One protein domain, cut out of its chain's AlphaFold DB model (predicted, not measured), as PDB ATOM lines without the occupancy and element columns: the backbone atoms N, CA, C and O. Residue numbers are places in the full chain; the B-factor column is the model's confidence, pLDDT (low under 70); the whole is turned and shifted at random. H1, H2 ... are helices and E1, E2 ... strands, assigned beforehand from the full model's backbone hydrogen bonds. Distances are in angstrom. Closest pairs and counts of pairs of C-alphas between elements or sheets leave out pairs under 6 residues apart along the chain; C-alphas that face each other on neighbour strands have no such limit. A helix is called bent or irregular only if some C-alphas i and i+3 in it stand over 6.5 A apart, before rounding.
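What this domain is: This is residues 3 to 137 of the 141 residues of an uncharacterized protein of Scytonema sp. HK-05 (UniProt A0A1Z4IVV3). A twisted sheet of four strands, E4, E8, E9 and E5, forms a wall with the hairpin E6 and E7 over part of one face, at a distance from E8 and E9; the three-stranded meander E1 to E3 stands at one end of the body and the helix H1 at the opposite end. The enclosure is loose, with E1 beside E6. The 135 printed residues hold nine named strands and one named helix in the order E1 to E7, H1, E8, E9; the class is mostly strand, and the three sheets, E4 E8 E9 E5, E1 E2 E3 and E6 E7, are antiparallel. The whole is compact, with a radius of gyration of the C-alphas of 14.9 A and spans of 38 by 33 by 25 A.

How they stand to each other: E1, residues 12 to 17, E2, residues 22 to 27, and E3, residues 30 to 35, form a meander, each strand the antiparallel neighbour of the one before; N 14 and O 24 are 2.8 A apart, and N 25 and O 32 are 2.9 A apart. E4, residues 39 to 43, and E5, residues 70 to 76, are edge strands of the sheet E4 E8 E9 E5 and are apart. E6, residues 80 to 84, and E7, residues 89 to 92, form a hairpin, with N 81 and O 91 2.9 A apart. The closest C-alphas of E1 and E6 are those of Phe 16 and Leu 82, 6.2 A apart. H1, residues 100 to 112, is on the sheet E4 E8 E9 E5, over E8, residues 113 to 122, at a height over the sheet of 8.9 A; it runs along the strands, at 10 degrees to E8 on the local plane. The helix and this sheet make two layers, a helix on one face of a sheet. Of its O i to N i+4 pairs, 8 of 9 are within hydrogen-bond range. E8 bends by 53 degrees at residue 118; N 120 and O 42 of E4 are 2.8 A apart. E8 and E9, residues 127 to 136, form a hairpin, with N 116 and O 133 2.9 A apart. E9 pairs with E5 through N 72 and O 130, 2.9 A apart.

Where its parts are: E1 begins at C-alpha 12, (472.688, 335.357, 341.395). H1 measures 19.5 A and begins at C-alpha 100, (440.206, 344.585, 341.914). H1 is neither bent nor irregular, but only just: C-alphas 109 and 112 are 6.1 A apart. E8 measures 25.9 A, and E9 28.1 A, ending at C-alpha 136, (461.015, 355.188, 344.113).

The domain as a whole: The two C-alphas farthest apart, those of Ala 28 and Lys 101, are 43.7 A apart. The printed part has no cut. The link from E4 to E5 is long, 26 residues, and within it residues 50 to 51 pair antiparallel with 57 to 58. Mean pLDDT of the printed part is 84.7; residues 53, 58 to 68 and 137 are under 70.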
ATOM      1  N   LEU A   3     467.891 326.231 351.796       95.31
ATOM      2  CA  LEU A   3     467.366 324.941 351.386       95.31
ATOM      3  C   LEU A   3     466.640 324.280 352.555       95.31
ATOM      4  O   LEU A   3     466.952 324.532 353.717       95.31
ATOM      5  N   LYS A   4     465.699 323.391 352.241       93.25
ATOM      6  CA  LYS A   4     464.938 322.653 353.260       93.25
ATOM      7  C   LYS A   4     465.787 321.668 354.068       93.25
ATOM      8  O   LYS A   4     465.359 321.254 355.135       93.25
ATOM      9  N   ASP A   5     466.979 321.315 353.585       93.94
ATOM     10  CA  ASP A   5     467.959 320.509 354.328       93.94
ATOM     11  C   ASP A   5     468.810 321.344 355.308       93.94
ATOM     12  O   ASP A   5     469.786 320.844 355.860       93.94
ATOM     13  N   GLY A   6     468.472 322.625 355.502       93.56
ATOM     14  CA  GLY A   6     469.167 323.548 356.399       93.56
ATOM     15  C   GLY A   6     470.408 324.210 355.793       93.56
ATOM     16  O   GLY A   6     470.960 325.132 356.393       93.56
ATOM     17  N   LYS A   7     470.850 323.803 354.595       95.12
ATOM     18  CA  LYS A   7     471.996 324.437 353.927       95.12
ATOM     19  C   LYS A   7     471.607 325.775 353.314       95.12
ATOM     20  O   LYS A   7     470.449 326.038 352.989       95.12
ATOM     21  N   SER A   8     472.608 326.618 353.081       94.62
ATOM     22  CA  SER A   8     472.435 327.864 352.342       94.62
ATOM     23  C   SER A   8     473.392 327.959 351.158       94.62
ATOM     24  O   SER A   8     474.468 327.363 351.145       94.62
ATOM     25  N   ILE A   9     472.955 328.675 350.124       93.12
ATOM     26  CA  ILE A   9     473.713 328.951 348.904       93.12
ATOM     27  C   ILE A   9     473.575 330.438 348.590       93.12
ATOM     28  O   ILE A   9     472.471 330.995 348.628       93.12
ATOM     29  N   THR A  10     474.688 331.063 348.227       92.50
ATOM     30  CA  THR A  10     474.752 332.457 347.777       92.50
ATOM     31  C   THR A  10     475.073 332.501 346.289       92.50
ATOM     32  O   THR A  10     475.797 331.650 345.780       92.50
ATOM     33  N   GLY A  11     474.515 333.478 345.580       91.94
ATOM     34  CA  GLY A  11     474.702 333.644 344.143       91.94
ATOM     35  C   GLY A  11     473.575 334.452 343.507       91.94
ATOM     36  O   GLY A  11     472.626 334.861 344.179       91.94
ATOM     37  N   GLN A  12     473.688 334.674 342.203       91.00
ATOM     38  CA  GLN A  12     472.688 335.357 341.395       91.00
ATOM     39  C   GLN A  12     471.631 334.369 340.907       91.00
ATOM     40  O   GLN A  12     471.960 333.328 340.341       91.00
ATOM     41  N   LEU A  13     470.357 334.718 341.072       91.50
ATOM     42  CA  LEU A  13     469.260 334.009 340.424       91.50
ATOM     43  C   LEU A  13     469.310 334.271 338.909       91.50
ATOM     44  O   LEU A  13     469.176 335.410 338.470       91.50
ATOM     45  N   THR A  14     469.538 333.220 338.123       92.62
ATOM     46  CA  THR A  14     469.775 333.315 336.669       92.62
ATOM     47  C   THR A  14     468.679 332.688 335.824       92.62
ATOM     48  O   THR A  14     468.464 333.150 334.709       92.62
ATOM     49  N   ASP A  15     467.969 331.691 336.353       93.81
ATOM     50  CA  ASP A  15     466.831 331.077 335.673       93.81
ATOM     51  C   ASP A  15     465.766 330.617 336.676       93.81
ATOM     52  O   ASP A  15     466.069 330.279 337.826       93.81
ATOM     53  N   PHE A  16     464.517 330.612 336.222       94.06
ATOM     54  CA  PHE A  16     463.352 330.131 336.947       94.06
ATOM     55  C   PHE A  16     462.382 329.510 335.950       94.06
ATOM     56  O   PHE A  16     461.813 330.199 335.103       94.06
ATOM     57  N   ASN A  17     462.153 328.211 336.086       92.56
ATOM     58  CA  ASN A  17     461.294 327.467 335.189       92.56
ATOM     59  C   ASN A  17     460.153 326.824 335.978       92.56
ATOM     60  O   ASN A  17     460.313 325.836 336.695       92.56
ATOM     61  N   SER A  18     458.969 327.410 335.818       90.12
ATOM     62  CA  SER A  18     457.748 326.974 336.490       90.12
ATOM     63  C   SER A  18     457.228 325.622 335.995       90.12
ATOM     64  O   SER A  18     456.591 324.903 336.764       90.12
ATOM     65  N   LYS A  19     457.523 325.240 334.743       89.81
ATOM     66  CA  LYS A  19     457.054 323.980 334.140       89.81
ATOM     67  C   LYS A  19     457.798 322.772 334.698       89.81
ATOM     68  O   LYS A  19     457.169 321.803 335.105       89.81
ATOM     69  N   ASN A  20     459.128 322.831 334.718       90.75
ATOM     70  CA  ASN A  20     459.962 321.752 335.258       90.75
ATOM     71  C   ASN A  20     460.294 321.938 336.750       90.75
ATOM     72  O   ASN A  20     460.985 321.099 337.320       90.75
ATOM     73  N   GLN A  21     459.787 323.015 337.360       91.12
ATOM     74  CA  GLN A  21     459.966 323.371 338.764       91.12
ATOM     75  C   GLN A  21     461.434 323.452 339.174       91.12
ATOM     76  O   GLN A  21     461.820 322.944 340.229       91.12
ATOM     77  N   LYS A  22     462.241 324.123 338.347       94.69
ATOM     78  CA  LYS A  22     463.660 324.359 338.609       94.69
ATOM     79  C   LYS A  22     463.980 325.827 338.786       94.69
ATOM     80  O   LYS A  22     463.378 326.707 338.175       94.69
ATOM     81  N   ILE A  23     465.005 326.060 339.585       94.50
ATOM     82  CA  ILE A  23     465.661 327.348 339.726       94.50
ATOM     83  C   ILE A  23     467.151 327.183 339.457       94.50
ATOM     84  O   ILE A  23     467.736 326.153 339.801       94.50
ATOM     85  N   GLN A  24     467.770 328.192 338.850       95.38
ATOM     86  CA  GLN A  24     469.206 328.207 338.614       95.38
ATOM     87  C   GLN A  24     469.856 329.393 339.310       95.38
ATOM     88  O   GLN A  24     469.496 330.551 339.088       95.38
ATOM     89  N   ILE A  25     470.865 329.092 340.116       94.06
ATOM     90  CA  ILE A  25     471.708 330.075 340.785       94.06
ATOM     91  C   ILE A  25     473.121 330.003 340.209       94.06
ATOM     92  O   ILE A  25     473.632 328.914 339.968       94.06
ATOM     93  N   SER A  26     473.746 331.152 339.970       93.06
ATOM     94  CA  SER A  26     475.134 331.238 339.516       93.06
ATOM     95  C   SER A  26     475.998 331.937 340.556       93.06
ATOM     96  O   SER A  26     475.622 332.987 341.081       93.06
ATOM     97  N   HIS A  27     477.156 331.360 340.859       91.44
ATOM     98  CA  HIS A  27     478.161 331.953 341.734       91.44
ATOM     99  C   HIS A  27     479.545 331.746 341.121       91.44
ATOM    100  O   HIS A  27     479.892 330.625 340.756       91.44
ATOM    101  N   ALA A  28     480.318 332.830 340.977       88.25
ATOM    102  CA  ALA A  28     481.647 332.814 340.355       88.25
ATOM    103  C   ALA A  28     481.683 332.081 338.991       88.25
ATOM    104  O   ALA A  28     482.579 331.289 338.715       88.25
ATOM    105  N   GLY A  29     480.660 332.290 338.154       86.31
ATOM    106  CA  GLY A  29     480.545 331.665 336.829       86.31
ATOM    107  C   GLY A  29     480.043 330.218 336.828       86.31
ATOM    108  O   GLY A  29     479.713 329.696 335.766       86.31
ATOM    109  N   THR A  30     479.905 329.581 337.993       90.81
ATOM    110  CA  THR A  30     479.376 328.218 338.098       90.81
ATOM    111  C   THR A  30     477.871 328.250 338.331       90.81
ATOM    112  O   THR A  30     477.398 328.768 339.345       90.81
ATOM    113  N   ALA A  31     477.115 327.671 337.398       93.44
ATOM    114  CA  ALA A  31     475.674 327.514 337.514       93.44
ATOM    115  C   ALA A  31     475.308 326.232 338.270       93.44
ATOM    116  O   ALA A  31     475.844 325.157 338.011       93.44
ATOM    117  N   ARG A  32     474.332 326.335 339.171       94.25
ATOM    118  CA  ARG A  32     473.736 325.212 339.892       94.25
ATOM    119  C   ARG A  32     472.225 325.244 339.724       94.25
ATOM    120  O   ARG A  32     471.585 326.247 340.036       94.25
ATOM    121  N   SER A  33     471.663 324.133 339.256       95.69
ATOM    122  CA  SER A  33     470.218 323.937 339.146       95.69
ATOM    123  C   SER A  33     469.687 323.178 340.362       95.69
ATOM    124  O   SER A  33     470.328 322.244 340.845       95.69
ATOM    125  N   LEU A  34     468.530 323.596 340.870       94.69
ATOM    126  CA  LEU A  34     467.856 323.014 342.028       94.69
ATOM    127  C   LEU A  34     466.372 322.841 341.728       94.69
ATOM    128  O   LEU A  34     465.777 323.674 341.045       94.69
ATOM    129  N   GLN A  35     465.764 321.795 342.285       94.50
ATOM    130  CA  GLN A  35     464.309 321.666 342.274       94.50
ATOM    131  C   GLN A  35     463.709 322.669 343.263       94.50
ATOM    132  O   GLN A  35     464.207 322.808 344.382       94.50
ATOM    133  N   LEU A  36     462.602 323.321 342.902       93.12
ATOM    134  CA  LEU A  36     461.892 324.242 343.802       93.12
ATOM    135  C   LEU A  36     461.479 323.557 345.110       93.12
ATOM    136  O   LEU A  36     461.464 324.191 346.158       93.12
ATOM    137  N   THR A  37     461.220 322.248 345.079       92.19
ATOM    138  CA  THR A  37     460.895 321.452 346.271       92.19
ATOM    139  C   THR A  37     462.013 321.432 347.311       92.19
ATOM    140  O   THR A  37     461.709 321.253 348.490       92.19
ATOM    141  N   GLN A  38     463.267 321.642 346.900       94.00
ATOM    142  CA  GLN A  38     464.447 321.699 347.770       94.00
ATOM    143  C   GLN A  38     464.682 323.098 348.344       94.00
ATOM    144  O   GLN A  38     465.389 323.246 349.340       94.00
ATOM    145  N   VAL A  39     464.111 324.127 347.719       94.38
ATOM    146  CA  VAL A  39     464.274 325.516 348.135       94.38
ATOM    147  C   VAL A  39     463.231 325.825 349.196       94.38
ATOM    148  O   VAL A  39     462.052 325.533 349.031       94.38
ATOM    149  N   GLN A  40     463.673 326.405 350.304       95.25
ATOM    150  CA  GLN A  40     462.780 326.940 351.322       95.25
ATOM    151  C   GLN A  40     462.518 328.419 351.047       95.25
ATOM    152  O   GLN A  40     461.375 328.851 350.945       95.25
ATOM    153  N   ARG A  41     463.594 329.200 350.902       95.62
ATOM    154  CA  ARG A  41     463.518 330.661 350.876       95.62
ATOM    155  C   ARG A  41     464.656 331.284 350.081       95.62
ATOM    156  O   ARG A  41     465.785 330.788 350.079       95.62
ATOM    157  N   ILE A  42     464.397 332.417 349.449       94.56
ATOM    158  CA  ILE A  42     465.394 333.270 348.808       94.56
ATOM    159  C   ILE A  42     465.243 334.659 349.401       94.56
ATOM    160  O   ILE A  42     464.239 335.312 349.166       94.56
ATOM    161  N   SER A  43     466.249 335.113 350.134       92.81
ATOM    162  CA  SER A  43     466.360 336.506 350.565       92.81
ATOM    163  C   SER A  43     467.331 337.233 349.637       92.81
ATOM    164  O   SER A  43     468.432 336.736 349.373       92.81
ATOM    165  N   PHE A  44     466.912 338.386 349.128       89.19
ATOM    166  CA  PHE A  44     467.710 339.242 348.259       89.19
ATOM    167  C   PHE A  44     468.429 340.293 349.098       89.19
ATOM    168  O   PHE A  44     467.877 340.837 350.055       89.19
ATOM    169  N   ARG A  45     469.690 340.570 348.758       83.88
ATOM    170  CA  ARG A  45     470.461 341.578 349.484       83.88
ATOM    171  C   ARG A  45     469.890 342.969 349.220       83.88
ATOM    172  O   ARG A  45     469.539 343.291 348.086       83.88
ATOM    173  N   LYS A  46     469.856 343.803 350.260       74.44
ATOM    174  CA  LYS A  46     469.395 345.192 350.150       74.44
ATOM    175  C   LYS A  46     470.330 346.068 349.324       74.44
ATOM    176  O   LYS A  46     469.867 347.050 348.794       74.44
ATOM    177  N   ASP A  47     471.596 345.710 349.158       72.88
ATOM    178  CA  ASP A  47     472.557 346.437 348.319       72.88
ATOM    179  C   ASP A  47     472.667 345.870 346.891       72.88
ATOM    180  O   ASP A  47     473.553 346.248 346.125       72.88
ATOM    181  N   ALA A  48     471.786 344.937 346.508       70.81
ATOM    182  CA  ALA A  48     471.787 344.380 345.163       70.81
ATOM    183  C   ALA A  48     471.348 345.431 344.130       70.81
ATOM    184  O   ALA A  48     470.295 346.053 344.277       70.81
ATOM    185  N   LEU A  49     472.125 345.567 343.049       70.62
ATOM    186  CA  LEU A  49     471.773 346.412 341.910       70.62
ATOM    187  C   LEU A  49     470.487 345.902 341.253       70.62
ATOM    188  O   LEU A  49     470.440 344.782 340.738       70.62
ATOM    189  N   VAL A  50     469.461 346.747 341.247       71.12
ATOM    190  CA  VAL A  50     468.212 346.536 340.511       71.12
ATOM    191  C   VAL A  50     468.101 347.635 339.467       71.12
ATOM    192  O   VAL A  50     468.572 348.752 339.682       71.12
ATOM    193  N   TYR A  51     467.505 347.312 338.328       71.56
ATOM    194  CA  TYR A  51     467.273 348.266 337.256       71.56
ATOM    195  C   TYR A  51     465.775 348.415 337.009       71.56
ATOM    196  O   TYR A  51     465.016 347.459 337.163       71.56
ATOM    197  N   THR A  52     465.345 349.605 336.616       72.25
ATOM    198  CA  THR A  52     464.024 349.837 336.034       72.25
ATOM    199  C   THR A  52     463.949 349.219 334.631       72.25
ATOM    200  O   THR A  52     464.957 348.804 334.053       72.25
ATOM    201  N   ASN A  53     462.749 349.140 334.045       69.62
ATOM    202  CA  ASN A  53     462.585 348.545 332.712       69.62
ATOM    203  C   ASN A  53     463.302 349.339 331.596       69.62
ATOM    204  O   ASN A  53     463.732 348.749 330.606       69.62
ATOM    205  N   ASP A  54     463.457 350.651 331.778       74.94
ATOM    206  CA  ASP A  54     464.224 351.575 330.931       74.94
ATOM    207  C   ASP A  54     465.733 351.590 331.249       74.94
ATOM    208  O   ASP A  54     466.495 352.310 330.610       74.94
ATOM    209  N   GLY A  55     466.195 350.751 332.183       70.69
ATOM    210  CA  GLY A  55     467.617 350.537 332.455       70.69
ATOM    211  C   GLY A  55     468.245 351.525 333.438       70.69
ATOM    212  O   GLY A  55     469.463 351.497 333.621       70.69
ATOM    213  N   GLN A  56     467.450 352.363 334.105       75.12
ATOM    214  CA  GLN A  56     467.936 353.211 335.191       75.12
ATOM    215  C   GLN A  56     468.213 352.361 336.430       75.12
ATOM    216  O   GLN A  56     467.511 351.389 336.708       75.12
ATOM    217  N   ARG A  57     469.255 352.707 337.186       71.88
ATOM    218  CA  ARG A  57     469.560 352.024 338.448       71.88
ATOM    219  C   ARG A  57     468.522 352.390 339.503       71.88
ATOM    220  O   ARG A  57     468.052 353.519 339.544       71.88
ATOM    221  N   VAL A  58     468.220 351.438 340.371       69.69
ATOM    222  CA  VAL A  58     467.394 351.607 341.565       69.69
ATOM    223  C   VAL A  58     468.308 351.427 342.775       69.69
ATOM    224  O   VAL A  58     468.935 350.373 342.921       69.69
ATOM    225  N   ILE A  59     468.412 352.451 343.625       60.28
ATOM    226  CA  ILE A  59     469.187 352.388 344.871       60.28
ATOM    227  C   ILE A  59     468.232 351.978 345.989       60.28
ATOM    228  O   ILE A  59     467.388 352.743 346.430       60.28
ATOM    229  N   ARG A  60     468.360 350.738 346.451       59.66
ATOM    230  CA  ARG A  60     467.607 350.232 347.601       59.66
ATOM    231  C   ARG A  60     468.170 350.850 348.893       59.66
ATOM    232  O   ARG A  60     469.341 350.655 349.202       59.66
ATOM    233  N   GLY A  61     467.330 351.524 349.683       48.81
ATOM    234  CA  GLY A  61     467.673 351.985 351.041       48.81
ATOM    235  C   GLY A  61     467.982 353.479 351.204       48.81
ATOM    236  O   GLY A  61     468.060 353.930 352.342       48.81
ATOM    237  N   GLU A  62     468.078 354.249 350.115       45.97
ATOM    238  CA  GLU A  62     468.142 355.727 350.137       45.97
ATOM    239  C   GLU A  62     466.783 356.376 349.820       45.97
ATOM    240  O   GLU A  62     466.687 357.522 349.379       45.97
ATOM    241  N   ASP A  63     465.701 355.644 350.062       49.03
ATOM    242  CA  ASP A  63     464.374 356.087 349.675       49.03
ATOM    243  C   ASP A  63     463.683 356.857 350.795       49.03
ATOM    244  O   ASP A  63     463.552 356.402 351.931       49.03
ATOM    245  N   LYS A  64     463.139 358.019 350.426       46.00
ATOM    246  CA  LYS A  64     462.145 358.759 351.217       46.00
ATOM    247  C   LYS A  64     460.754 358.102 351.164       46.00
ATOM    248  O   LYS A  64     459.806 358.647 351.737       46.00
ATOM    249  N   ALA A  65     460.617 356.970 350.468       46.94
ATOM    250  CA  ALA A  65     459.366 356.252 350.292       46.94
ATOM    251  C   ALA A  65     458.814 355.791 351.651       46.94
ATOM    252  O   ALA A  65     459.340 354.895 352.305       46.94
ATOM    253  N   LYS A  66     457.690 356.387 352.063       47.28
ATOM    254  CA  LYS A  66     456.899 355.990 353.246       47.28
ATOM    255  C   LYS A  66     456.123 354.683 353.043       47.28
ATOM    256  O   LYS A  66     455.251 354.352 353.845       47.28
ATOM    257  N   ALA A  67     456.337 354.003 351.925       55.59
ATOM    258  CA  ALA A  67     455.464 352.941 351.481       55.59
ATOM    259  C   ALA A  67     455.816 351.622 352.183       55.59
ATOM    260  O   ALA A  67     456.970 351.204 352.268       55.59
ATOM    261  N   THR A  68     454.790 350.999 352.752       67.81
ATOM    262  CA  THR A  68     454.906 349.809 353.586       67.81
ATOM    263  C   THR A  68     455.221 348.576 352.747       67.81
ATOM    264  O   THR A  68     454.678 348.380 351.654       67.81
ATOM    265  N   GLN A  69     456.095 347.721 353.281       81.62
ATOM    266  CA  GLN A  69     456.349 346.395 352.729       81.62
ATOM    267  C   GLN A  69     455.017 345.670 352.503       81.62
ATOM    268  O   GLN A  69     454.136 345.670 353.363       81.62
ATOM    269  N   SER A  70     454.868 345.064 351.330       86.12
ATOM    270  CA  SER A  70     453.700 344.272 350.962       86.12
ATOM    271  C   SER A  70     454.075 342.797 350.898       86.12
ATOM    272  O   SER A  70     455.162 342.435 350.445       86.12
ATOM    273  N   VAL A  71     453.154 341.943 351.333       90.94
ATOM    274  CA  VAL A  71     453.282 340.490 351.224       90.94
ATOM    275  C   VAL A  71     452.245 340.009 350.221       90.94
ATOM    276  O   VAL A  71     451.055 340.283 350.365       90.94
ATOM    277  N   TRP A  72     452.707 339.344 349.171       91.88
ATOM    278  CA  TRP A  72     451.862 338.728 348.157       91.88
ATOM    279  C   TRP A  72     451.913 337.217 348.355       91.88
ATOM    280  O   TRP A  72     452.934 336.582 348.088       91.88
ATOM    281  N   GLU A  73     450.831 336.662 348.887       91.81
ATOM    282  CA  GLU A  73     450.733 335.257 349.283       91.81
ATOM    283  C   GLU A  73     450.034 334.420 348.214       91.81
ATOM    284  O   GLU A  73     449.383 334.945 347.309       91.81
ATOM    285  N   ASP A  74     450.185 333.100 348.330       90.75
ATOM    286  CA  ASP A  74     449.492 332.113 347.504       90.75
ATOM    287  C   ASP A  74     449.704 332.252 345.986       90.75
ATOM    288  O   ASP A  74     448.919 331.722 345.197       90.75
ATOM    289  N   ILE A  75     450.789 332.905 345.553       92.31
ATOM    290  CA  ILE A  75     451.090 333.085 344.131       92.31
ATOM    291  C   ILE A  75     451.405 331.714 343.520       92.31
ATOM    292  O   ILE A  75     452.349 331.052 343.959       92.31
ATOM    293  N   PRO A  76     450.679 331.268 342.484       92.62
ATOM    294  CA  PRO A  76     451.039 330.062 341.754       92.62
ATOM    295  C   PRO A  76     452.443 330.185 341.148       92.62
ATOM    296  O   PRO A  76     452.803 331.219 340.590       92.62
ATOM    297  N   VAL A  77     453.252 329.127 341.217       91.88
ATOM    298  CA  VAL A  77     454.625 329.129 340.673       91.88
ATOM    299  C   VAL A  77     454.677 329.532 339.188       91.88
ATOM    300  O   VAL A  77     455.659 330.118 338.746       91.88
ATOM    301  N   ASP A  78     453.635 329.253 338.404       91.88
ATOM    302  CA  ASP A  78     453.521 329.615 336.985       91.88
ATOM    303  C   ASP A  78     453.133 331.080 336.718       91.88
ATOM    304  O   ASP A  78     453.332 331.565 335.597       91.88
ATOM    305  N   ALA A  79     452.661 331.794 337.744       92.38
ATOM    306  CA  ALA A  79     452.400 333.230 337.707       92.38
ATOM    307  C   ALA A  79     453.677 334.075 337.863       92.38
ATOM    308  O   ALA A  79     453.647 335.268 337.566       92.38
ATOM    309  N   PHE A  80     454.802 333.487 338.290       92.56
ATOM    310  CA  PHE A  80     456.102 334.161 338.394       92.56
ATOM    311  C   PHE A  80     457.022 333.806 337.225       92.56
ATOM    312  O   PHE A  80     457.155 332.640 336.847       92.56
ATOM    313  N   ARG A  81     457.700 334.813 336.661       92.69
ATOM    314  CA  ARG A  81     458.675 334.634 335.574       92.69
ATOM    315  C   ARG A  81     459.845 335.598 335.716       92.69
ATOM    316  O   ARG A  81     459.646 336.780 335.980       92.69
ATOM    317  N   LEU A  82     461.058 335.119 335.454       91.44
ATOM    318  CA  LEU A  82     462.202 336.003 335.225       91.44
ATOM    319  C   LEU A  82     462.128 336.555 333.799       91.44
ATOM    320  O   LEU A  82     461.898 335.802 332.858       91.44
ATOM    321  N   VAL A  83     462.317 337.867 333.647       90.19
ATOM    322  CA  VAL A  83     462.228 338.546 332.342       90.19
ATOM    323  C   VAL A  83     463.619 338.944 331.860       90.19
ATOM    324  O   VAL A  83     464.029 338.575 330.765       90.19
ATOM    325  N   LYS A  84     464.377 339.664 332.697       87.25
ATOM    326  CA  LYS A  84     465.777 340.029 332.426       87.25
ATOM    327  C   LYS A  84     466.609 339.747 333.683       87.25
ATOM    328  O   LYS A  84     466.890 340.668 334.451       87.25
ATOM    329  N   PRO A  85     467.025 338.490 333.922       84.00
ATOM    330  CA  PRO A  85     467.698 338.093 335.166       84.00
ATOM    331  C   PRO A  85     469.031 338.821 335.397       84.00
ATOM    332  O   PRO A  85     469.372 339.140 336.535       84.00
ATOM    333  N   LYS A  86     469.753 339.184 334.325       83.25
ATOM    334  CA  LYS A  86     470.975 340.010 334.416       83.25
ATOM    335  C   LYS A  86     470.716 341.427 334.948       83.25
ATOM    336  O   LYS A  86     471.627 342.036 335.489       83.25
ATOM    337  N   GLN A  87     469.492 341.931 334.792       83.50
ATOM    338  CA  GLN A  87     469.045 343.243 335.275       83.50
ATOM    339  C   GLN A  87     468.202 343.134 336.559       83.50
ATOM    340  O   GLN A  87     467.706 344.141 337.055       83.50
ATOM    341  N   GLY A  88     468.013 341.922 337.095       83.69
ATOM    342  CA  GLY A  88     467.180 341.690 338.278       83.69
ATOM    343  C   GLY A  88     465.673 341.851 338.038       83.69
ATOM    344  O   GLY A  88     464.935 342.045 338.999       83.69
ATOM    345  N   LEU A  89     465.206 341.778 336.785       88.31
ATOM    346  CA  LEU A  89     463.798 341.996 336.434       88.31
ATOM    347  C   LEU A  89     462.996 340.694 336.363       88.31
ATOM    348  O   LEU A  89     463.374 339.742 335.669       88.31
ATOM    349  N   ALA A  90     461.834 340.710 337.014       90.69
ATOM    350  CA  ALA A  90     460.855 339.631 337.053       90.69
ATOM    351  C   ALA A  90     459.431 340.172 336.851       90.69
ATOM    352  O   ALA A  90     459.177 341.363 337.023       90.69
ATOM    353  N   SER A  91     458.507 339.285 336.492       91.31
ATOM    354  CA  SER A  91     457.082 339.566 336.315       91.31
ATOM    355  C   SER A  91     456.257 338.622 337.181       91.31
ATOM    356  O   SER A  91     456.582 337.438 337.288       91.31
ATOM    357  N   VAL A  92     455.166 339.143 337.747       91.75
ATOM    358  CA  VAL A  92     454.210 338.384 338.565       91.75
ATOM    359  C   VAL A  92     452.786 338.674 338.102       91.75
ATOM    360  O   VAL A  92     452.380 339.830 338.017       91.75
ATOM    361  N   GLU A  93     452.016 337.629 337.810       91.31
ATOM    362  CA  GLU A  93     450.599 337.734 337.450       91.31
ATOM    363  C   GLU A  93     449.717 337.717 338.714       91.31
ATOM    364  O   GLU A  93     449.363 336.662 339.236       91.31
ATOM    365  N   LEU A  94     449.359 338.904 339.216       88.19
ATOM    366  CA  LEU A  94     448.592 339.059 340.465       88.19
ATOM    367  C   LEU A  94     447.066 338.962 340.287       88.19
ATOM    368  O   LEU A  94     446.338 338.796 341.263       88.19
ATOM    369  N   SER A  95     446.557 339.044 339.055       83.94
ATOM    370  CA  SER A  95     445.114 339.046 338.753       83.94
ATOM    371  C   SER A  95     444.382 337.777 339.200       83.94
ATOM    372  O   SER A  95     443.178 337.815 339.429       83.94
ATOM    373  N   LYS A  96     445.106 336.663 339.337       78.81
ATOM    374  CA  LYS A  96     444.564 335.367 339.768       78.81
ATOM    375  C   LYS A  96     444.424 335.231 341.285       78.81
ATOM    376  O   LYS A  96     443.735 334.324 341.736       78.81
ATOM    377  N   ILE A  97     445.087 336.094 342.055       84.44
ATOM    378  CA  ILE A  97     445.177 335.981 343.519       84.44
ATOM    379  C   ILE A  97     444.660 337.213 344.267       84.44
ATOM    380  O   ILE A  97     444.398 337.138 345.462       84.44
ATOM    381  N   MET A  98     444.498 338.349 343.587       87.56
ATOM    382  CA  MET A  98     444.069 339.606 344.198       87.56
ATOM    383  C   MET A  98     442.757 340.106 343.612       87.56
ATOM    384  O   MET A  98     442.497 339.992 342.415       87.56
ATOM    385  N   ASN A  99     441.944 340.737 344.458       88.81
ATOM    386  CA  ASN A  99     440.727 341.405 344.014       88.81
ATOM    387  C   ASN A  99     441.030 342.759 343.344       88.81
ATOM    388  O   ASN A  99     442.110 343.335 343.491       88.81
ATOM    389  N   GLN A 100     440.042 343.318 342.638       87.62
ATOM    390  CA  GLN A 100     440.206 344.585 341.914       87.62
ATOM    391  C   GLN A 100     440.640 345.757 342.804       87.62
ATOM    392  O   GLN A 100     441.381 346.622 342.344       87.62
ATOM    393  N   LYS A 101     440.205 345.811 344.070       86.62
ATOM    394  CA  LYS A 101     440.579 346.890 344.996       86.62
ATOM    395  C   LYS A 101     442.064 346.809 345.358       86.62
ATOM    396  O   LYS A 101     442.749 347.828 345.325       86.62
ATOM    397  N   GLN A 102     442.561 345.608 345.654       85.94
ATOM    398  CA  GLN A 102     443.981 345.354 345.916       85.94
ATOM    399  C   GLN A 102     444.830 345.672 344.685       85.94
ATOM    400  O   GLN A 102     445.820 346.392 344.799       85.94
ATOM    401  N   LEU A 103     444.395 345.219 343.504       87.31
ATOM    402  CA  LEU A 103     445.066 345.539 342.249       87.31
ATOM    403  C   LEU A 103     445.133 347.054 342.043       87.31
ATOM    404  O   LEU A 103     446.222 347.575 341.848       87.31
ATOM    405  N   ARG A 104     444.030 347.800 342.184       85.81
ATOM    406  CA  ARG A 104     444.062 349.273 342.065       85.81
ATOM    407  C   ARG A 104     445.068 349.926 343.015       85.81
ATOM    408  O   ARG A 104     445.758 350.848 342.597       85.81
ATOM    409  N   GLY A 105     445.185 349.436 344.252       83.25
ATOM    410  CA  GLY A 105     446.191 349.918 345.204       83.25
ATOM    411  C   GLY A 105     447.625 349.708 344.708       83.25
ATOM    412  O   GLY A 105     448.418 350.645 344.705       83.25
ATOM    413  N   ILE A 106     447.935 348.507 344.213       84.88
ATOM    414  CA  ILE A 106     449.253 348.177 343.644       84.88
ATOM    415  C   ILE A 106     449.543 349.019 342.401       84.88
ATOM    416  O   ILE A 106     450.648 349.536 342.247       84.88
ATOM    417  N   TRP A 107     448.552 349.189 341.526       83.56
ATOM    418  CA  TRP A 107     448.680 350.011 340.327       83.56
ATOM    419  C   TRP A 107     448.944 351.480 340.666       83.56
ATOM    420  O   TRP A 107     449.782 352.092 340.014       83.56
ATOM    421  N   GLY A 108     448.297 352.021 341.703       81.50
ATOM    422  CA  GLY A 108     448.555 353.382 342.180       81.50
ATOM    423  C   GLY A 108     450.004 353.589 342.630       81.50
ATOM    424  O   GLY A 108     450.609 354.598 342.294       81.50
ATOM    425  N   VAL A 109     450.602 352.610 343.314       79.94
ATOM    426  CA  VAL A 109     452.020 352.676 343.724       79.94
ATOM    427  C   VAL A 109     452.964 352.479 342.533       79.94
ATOM    428  O   VAL A 109     453.969 353.174 342.408       79.94
ATOM    429  N   ALA A 110     452.639 351.559 341.621       80.06
ATOM    430  CA  ALA A 110     453.481 351.232 340.469       80.06
ATOM    431  C   ALA A 110     453.628 352.383 339.445       80.06
ATOM    432  O   ALA A 110     454.521 352.343 338.585       80.06
ATOM    433  N   GLN A 111     452.772 353.410 339.524       78.75
ATOM    434  CA  GLN A 111     452.889 354.626 338.714       78.75
ATOM    435  C   GLN A 111     454.222 355.340 338.986       78.75
ATOM    436  O   GLN A 111     455.013 355.541 338.058       78.75
ATOM    437  N   ASP A 112     454.532 355.613 340.253       74.94
ATOM    438  CA  ASP A 112     455.723 356.377 340.648       74.94
ATOM    439  C   ASP A 112     456.874 355.515 341.194       74.94
ATOM    440  O   ASP A 112     458.032 355.931 341.128       74.94
ATOM    441  N   SER A 113     456.591 354.288 341.633       77.38
ATOM    442  CA  SER A 113     457.575 353.406 342.272       77.38
ATOM    443  C   SER A 113     457.704 352.061 341.537       77.38
ATOM    444  O   SER A 113     456.914 351.711 340.657       77.38
ATOM    445  N   LEU A 114     458.742 351.298 341.870       81.94
ATOM    446  CA  LEU A 114     458.987 349.933 341.412       81.94
ATOM    447  C   LEU A 114     458.910 348.981 342.605       81.94
ATOM    448  O   LEU A 114     459.482 349.252 343.654       81.94
ATOM    449  N   TYR A 115     458.219 347.852 342.453       86.00
ATOM    450  CA  TYR A 115     458.195 346.828 343.494       86.00
ATOM    451  C   TYR A 115     459.452 345.981 343.439       86.00
ATOM    452  O   TYR A 115     459.745 345.308 342.449       86.00
ATOM    453  N   VAL A 116     460.179 346.006 344.540       86.88
ATOM    454  CA  VAL A 116     461.463 345.361 344.684       86.88
ATOM    455  C   VAL A 116     461.307 344.159 345.613       86.88
ATOM    456  O   VAL A 116     460.831 344.287 346.734       86.88
ATOM    457  N   VAL A 117     461.707 342.970 345.152       89.75
ATOM    458  CA  VAL A 117     461.598 341.739 345.948       89.75
ATOM    459  C   VAL A 117     462.668 341.712 347.037       89.75
ATOM    460  O   VAL A 117     463.866 341.816 346.747       89.75
ATOM    461  N   ASP A 118     462.231 341.538 348.279       89.62
ATOM    462  CA  ASP A 118     463.089 341.311 349.445       89.62
ATOM    463  C   ASP A 118     463.265 339.818 349.698       89.62
ATOM    464  O   ASP A 118     464.367 339.338 349.966       89.62
ATOM    465  N   GLU A 119     462.169 339.070 349.592       93.25
ATOM    466  CA  GLU A 119     462.140 337.659 349.930       93.25
ATOM    467  C   GLU A 119     461.124 336.891 349.088       93.25
ATOM    468  O   GLU A 119     460.047 337.394 348.771       93.25
ATOM    469  N   MET A 120     461.471 335.651 348.759       94.50
ATOM    470  CA  MET A 120     460.570 334.659 348.188       94.50
ATOM    471  C   MET A 120     460.601 333.404 349.048       94.50
ATOM    472  O   MET A 120     461.675 332.864 349.312       94.50
ATOM    473  N   GLU A 121     459.439 332.910 349.442       95.38
ATOM    474  CA  GLU A 121     459.282 331.666 350.189       95.38
ATOM    475  C   GLU A 121     458.514 330.645 349.354       95.38
ATOM    476  O   GLU A 121     457.525 330.977 348.701       95.38
ATOM    477  N   PHE A 122     458.993 329.402 349.350       92.94
ATOM    478  CA  PHE A 122     458.475 328.325 348.512       92.94
ATOM    479  C   PHE A 122     457.658 327.348 349.345       92.94
ATOM    480  O   PHE A 122     458.191 326.590 350.161       92.94
ATOM    481  N   GLN A 123     456.354 327.327 349.093       87.94
ATOM    482  CA  GLN A 123     455.433 326.437 349.783       87.94
ATOM    483  C   GLN A 123     455.387 325.054 349.106       87.94
ATOM    484  O   GLN A 123     455.602 324.937 347.895       87.94
ATOM    485  N   PRO A 124     455.057 323.976 349.845       77.38
ATOM    486  CA  PRO A 124     454.919 322.630 349.275       77.38
ATOM    487  C   PRO A 124     453.873 322.513 348.150       77.38
ATOM    488  O   PRO A 124     453.981 321.643 347.291       77.38
ATOM    489  N   THR A 125     452.880 323.403 348.117       80.25
ATOM    490  CA  THR A 125     451.691 323.363 347.246       80.25
ATOM    491  C   THR A 125     451.886 324.010 345.869       80.25
ATOM    492  O   THR A 125     450.911 324.392 345.227       80.25
ATOM    493  N   LYS A 126     453.130 324.134 345.378       85.50
ATOM    494  CA  LYS A 126     453.468 324.875 344.138       85.50
ATOM    495  C   LYS A 126     453.045 326.347 344.192       85.50
ATOM    496  O   LYS A 126     452.707 326.948 343.169       85.50
ATOM    497  N   LYS A 127     453.091 326.916 345.390       91.75
ATOM    498  CA  LYS A 127     452.818 328.321 345.654       91.75
ATOM    499  C   LYS A 127     454.063 329.008 346.185       91.75
ATOM    500  O   LYS A 127     454.932 328.366 346.782       91.75
ATOM    501  N   ILE A 128     454.140 330.310 345.965       94.00
ATOM    502  CA  ILE A 128     455.193 331.166 346.486       94.00
ATOM    503  C   ILE A 128     454.577 332.348 347.227       94.00
ATOM    504  O   ILE A 128     453.554 332.893 346.816       94.00
ATOM    505  N   THR A 129     455.235 332.753 348.303       94.69
ATOM    506  CA  THR A 129     454.965 334.024 348.973       94.69
ATOM    507  C   THR A 129     456.098 334.978 348.632       94.69
ATOM    508  O   THR A 129     457.266 334.620 348.779       94.69
ATOM    509  N   ILE A 130     455.776 336.183 348.164       94.19
ATOM    510  CA  ILE A 130     456.765 337.201 347.802       94.19
ATOM    511  C   ILE A 130     456.581 338.414 348.709       94.19
ATOM    512  O   ILE A 130     455.511 339.018 348.744       94.19
ATOM    513  N   LYS A 131     457.643 338.789 349.422       92.62
ATOM    514  CA  LYS A 131     457.715 340.052 350.160       92.62
ATOM    515  C   LYS A 131     458.373 341.090 349.271       92.62
ATOM    516  O   LYS A 131     459.483 340.869 348.774       92.62
ATOM    517  N   VAL A 132     457.684 342.204 349.070       89.56
ATOM    518  CA  VAL A 132     458.144 343.299 348.222       89.56
ATOM    519  C   VAL A 132     458.114 344.617 348.969       89.56
ATOM    520  O   VAL A 132     457.193 344.893 349.737       89.56
ATOM    521  N   THR A 133     459.087 345.462 348.675       86.38
ATOM    522  CA  THR A 133     459.112 346.849 349.116       86.38
ATOM    523  C   THR A 133     459.031 347.742 347.877       86.38
ATOM    524  O   THR A 133     459.797 347.537 346.934       86.38
ATOM    525  N   PRO A 134     458.077 348.679 347.799       83.81
ATOM    526  CA  PRO A 134     458.084 349.692 346.752       83.81
ATOM    527  C   PRO A 134     459.275 350.641 346.938       83.81
ATOM    528  O   PRO A 134     459.571 351.071 348.050       83.81
ATOM    529  N   THR A 135     459.960 350.940 345.842       76.88
ATOM    530  CA  THR A 135     461.170 351.767 345.795       76.88
ATOM    531  C   THR A 135     460.992 352.818 344.708       76.88
ATOM    532  O   THR A 135     460.537 352.499 343.606       76.88
ATOM    533  N   ASP A 136     461.279 354.075 345.014       70.81
ATOM    534  CA  ASP A 136     461.015 355.188 344.113       70.81
ATOM    535  C   ASP A 136     461.914 355.117 342.877       70.81
ATOM    536  O   ASP A 136     463.092 354.751 342.928       70.81
ATOM    537  N   LYS A 137     461.350 355.462 341.717       67.25
ATOM    538  CA  LYS A 137     462.145 355.591 340.494       67.25
ATOM    539  C   LYS A 137     463.034 356.827 340.645       67.25
ATOM    540  O   LYS A 137     462.530 357.913 340.941       67.25
TER     541      LYS A 137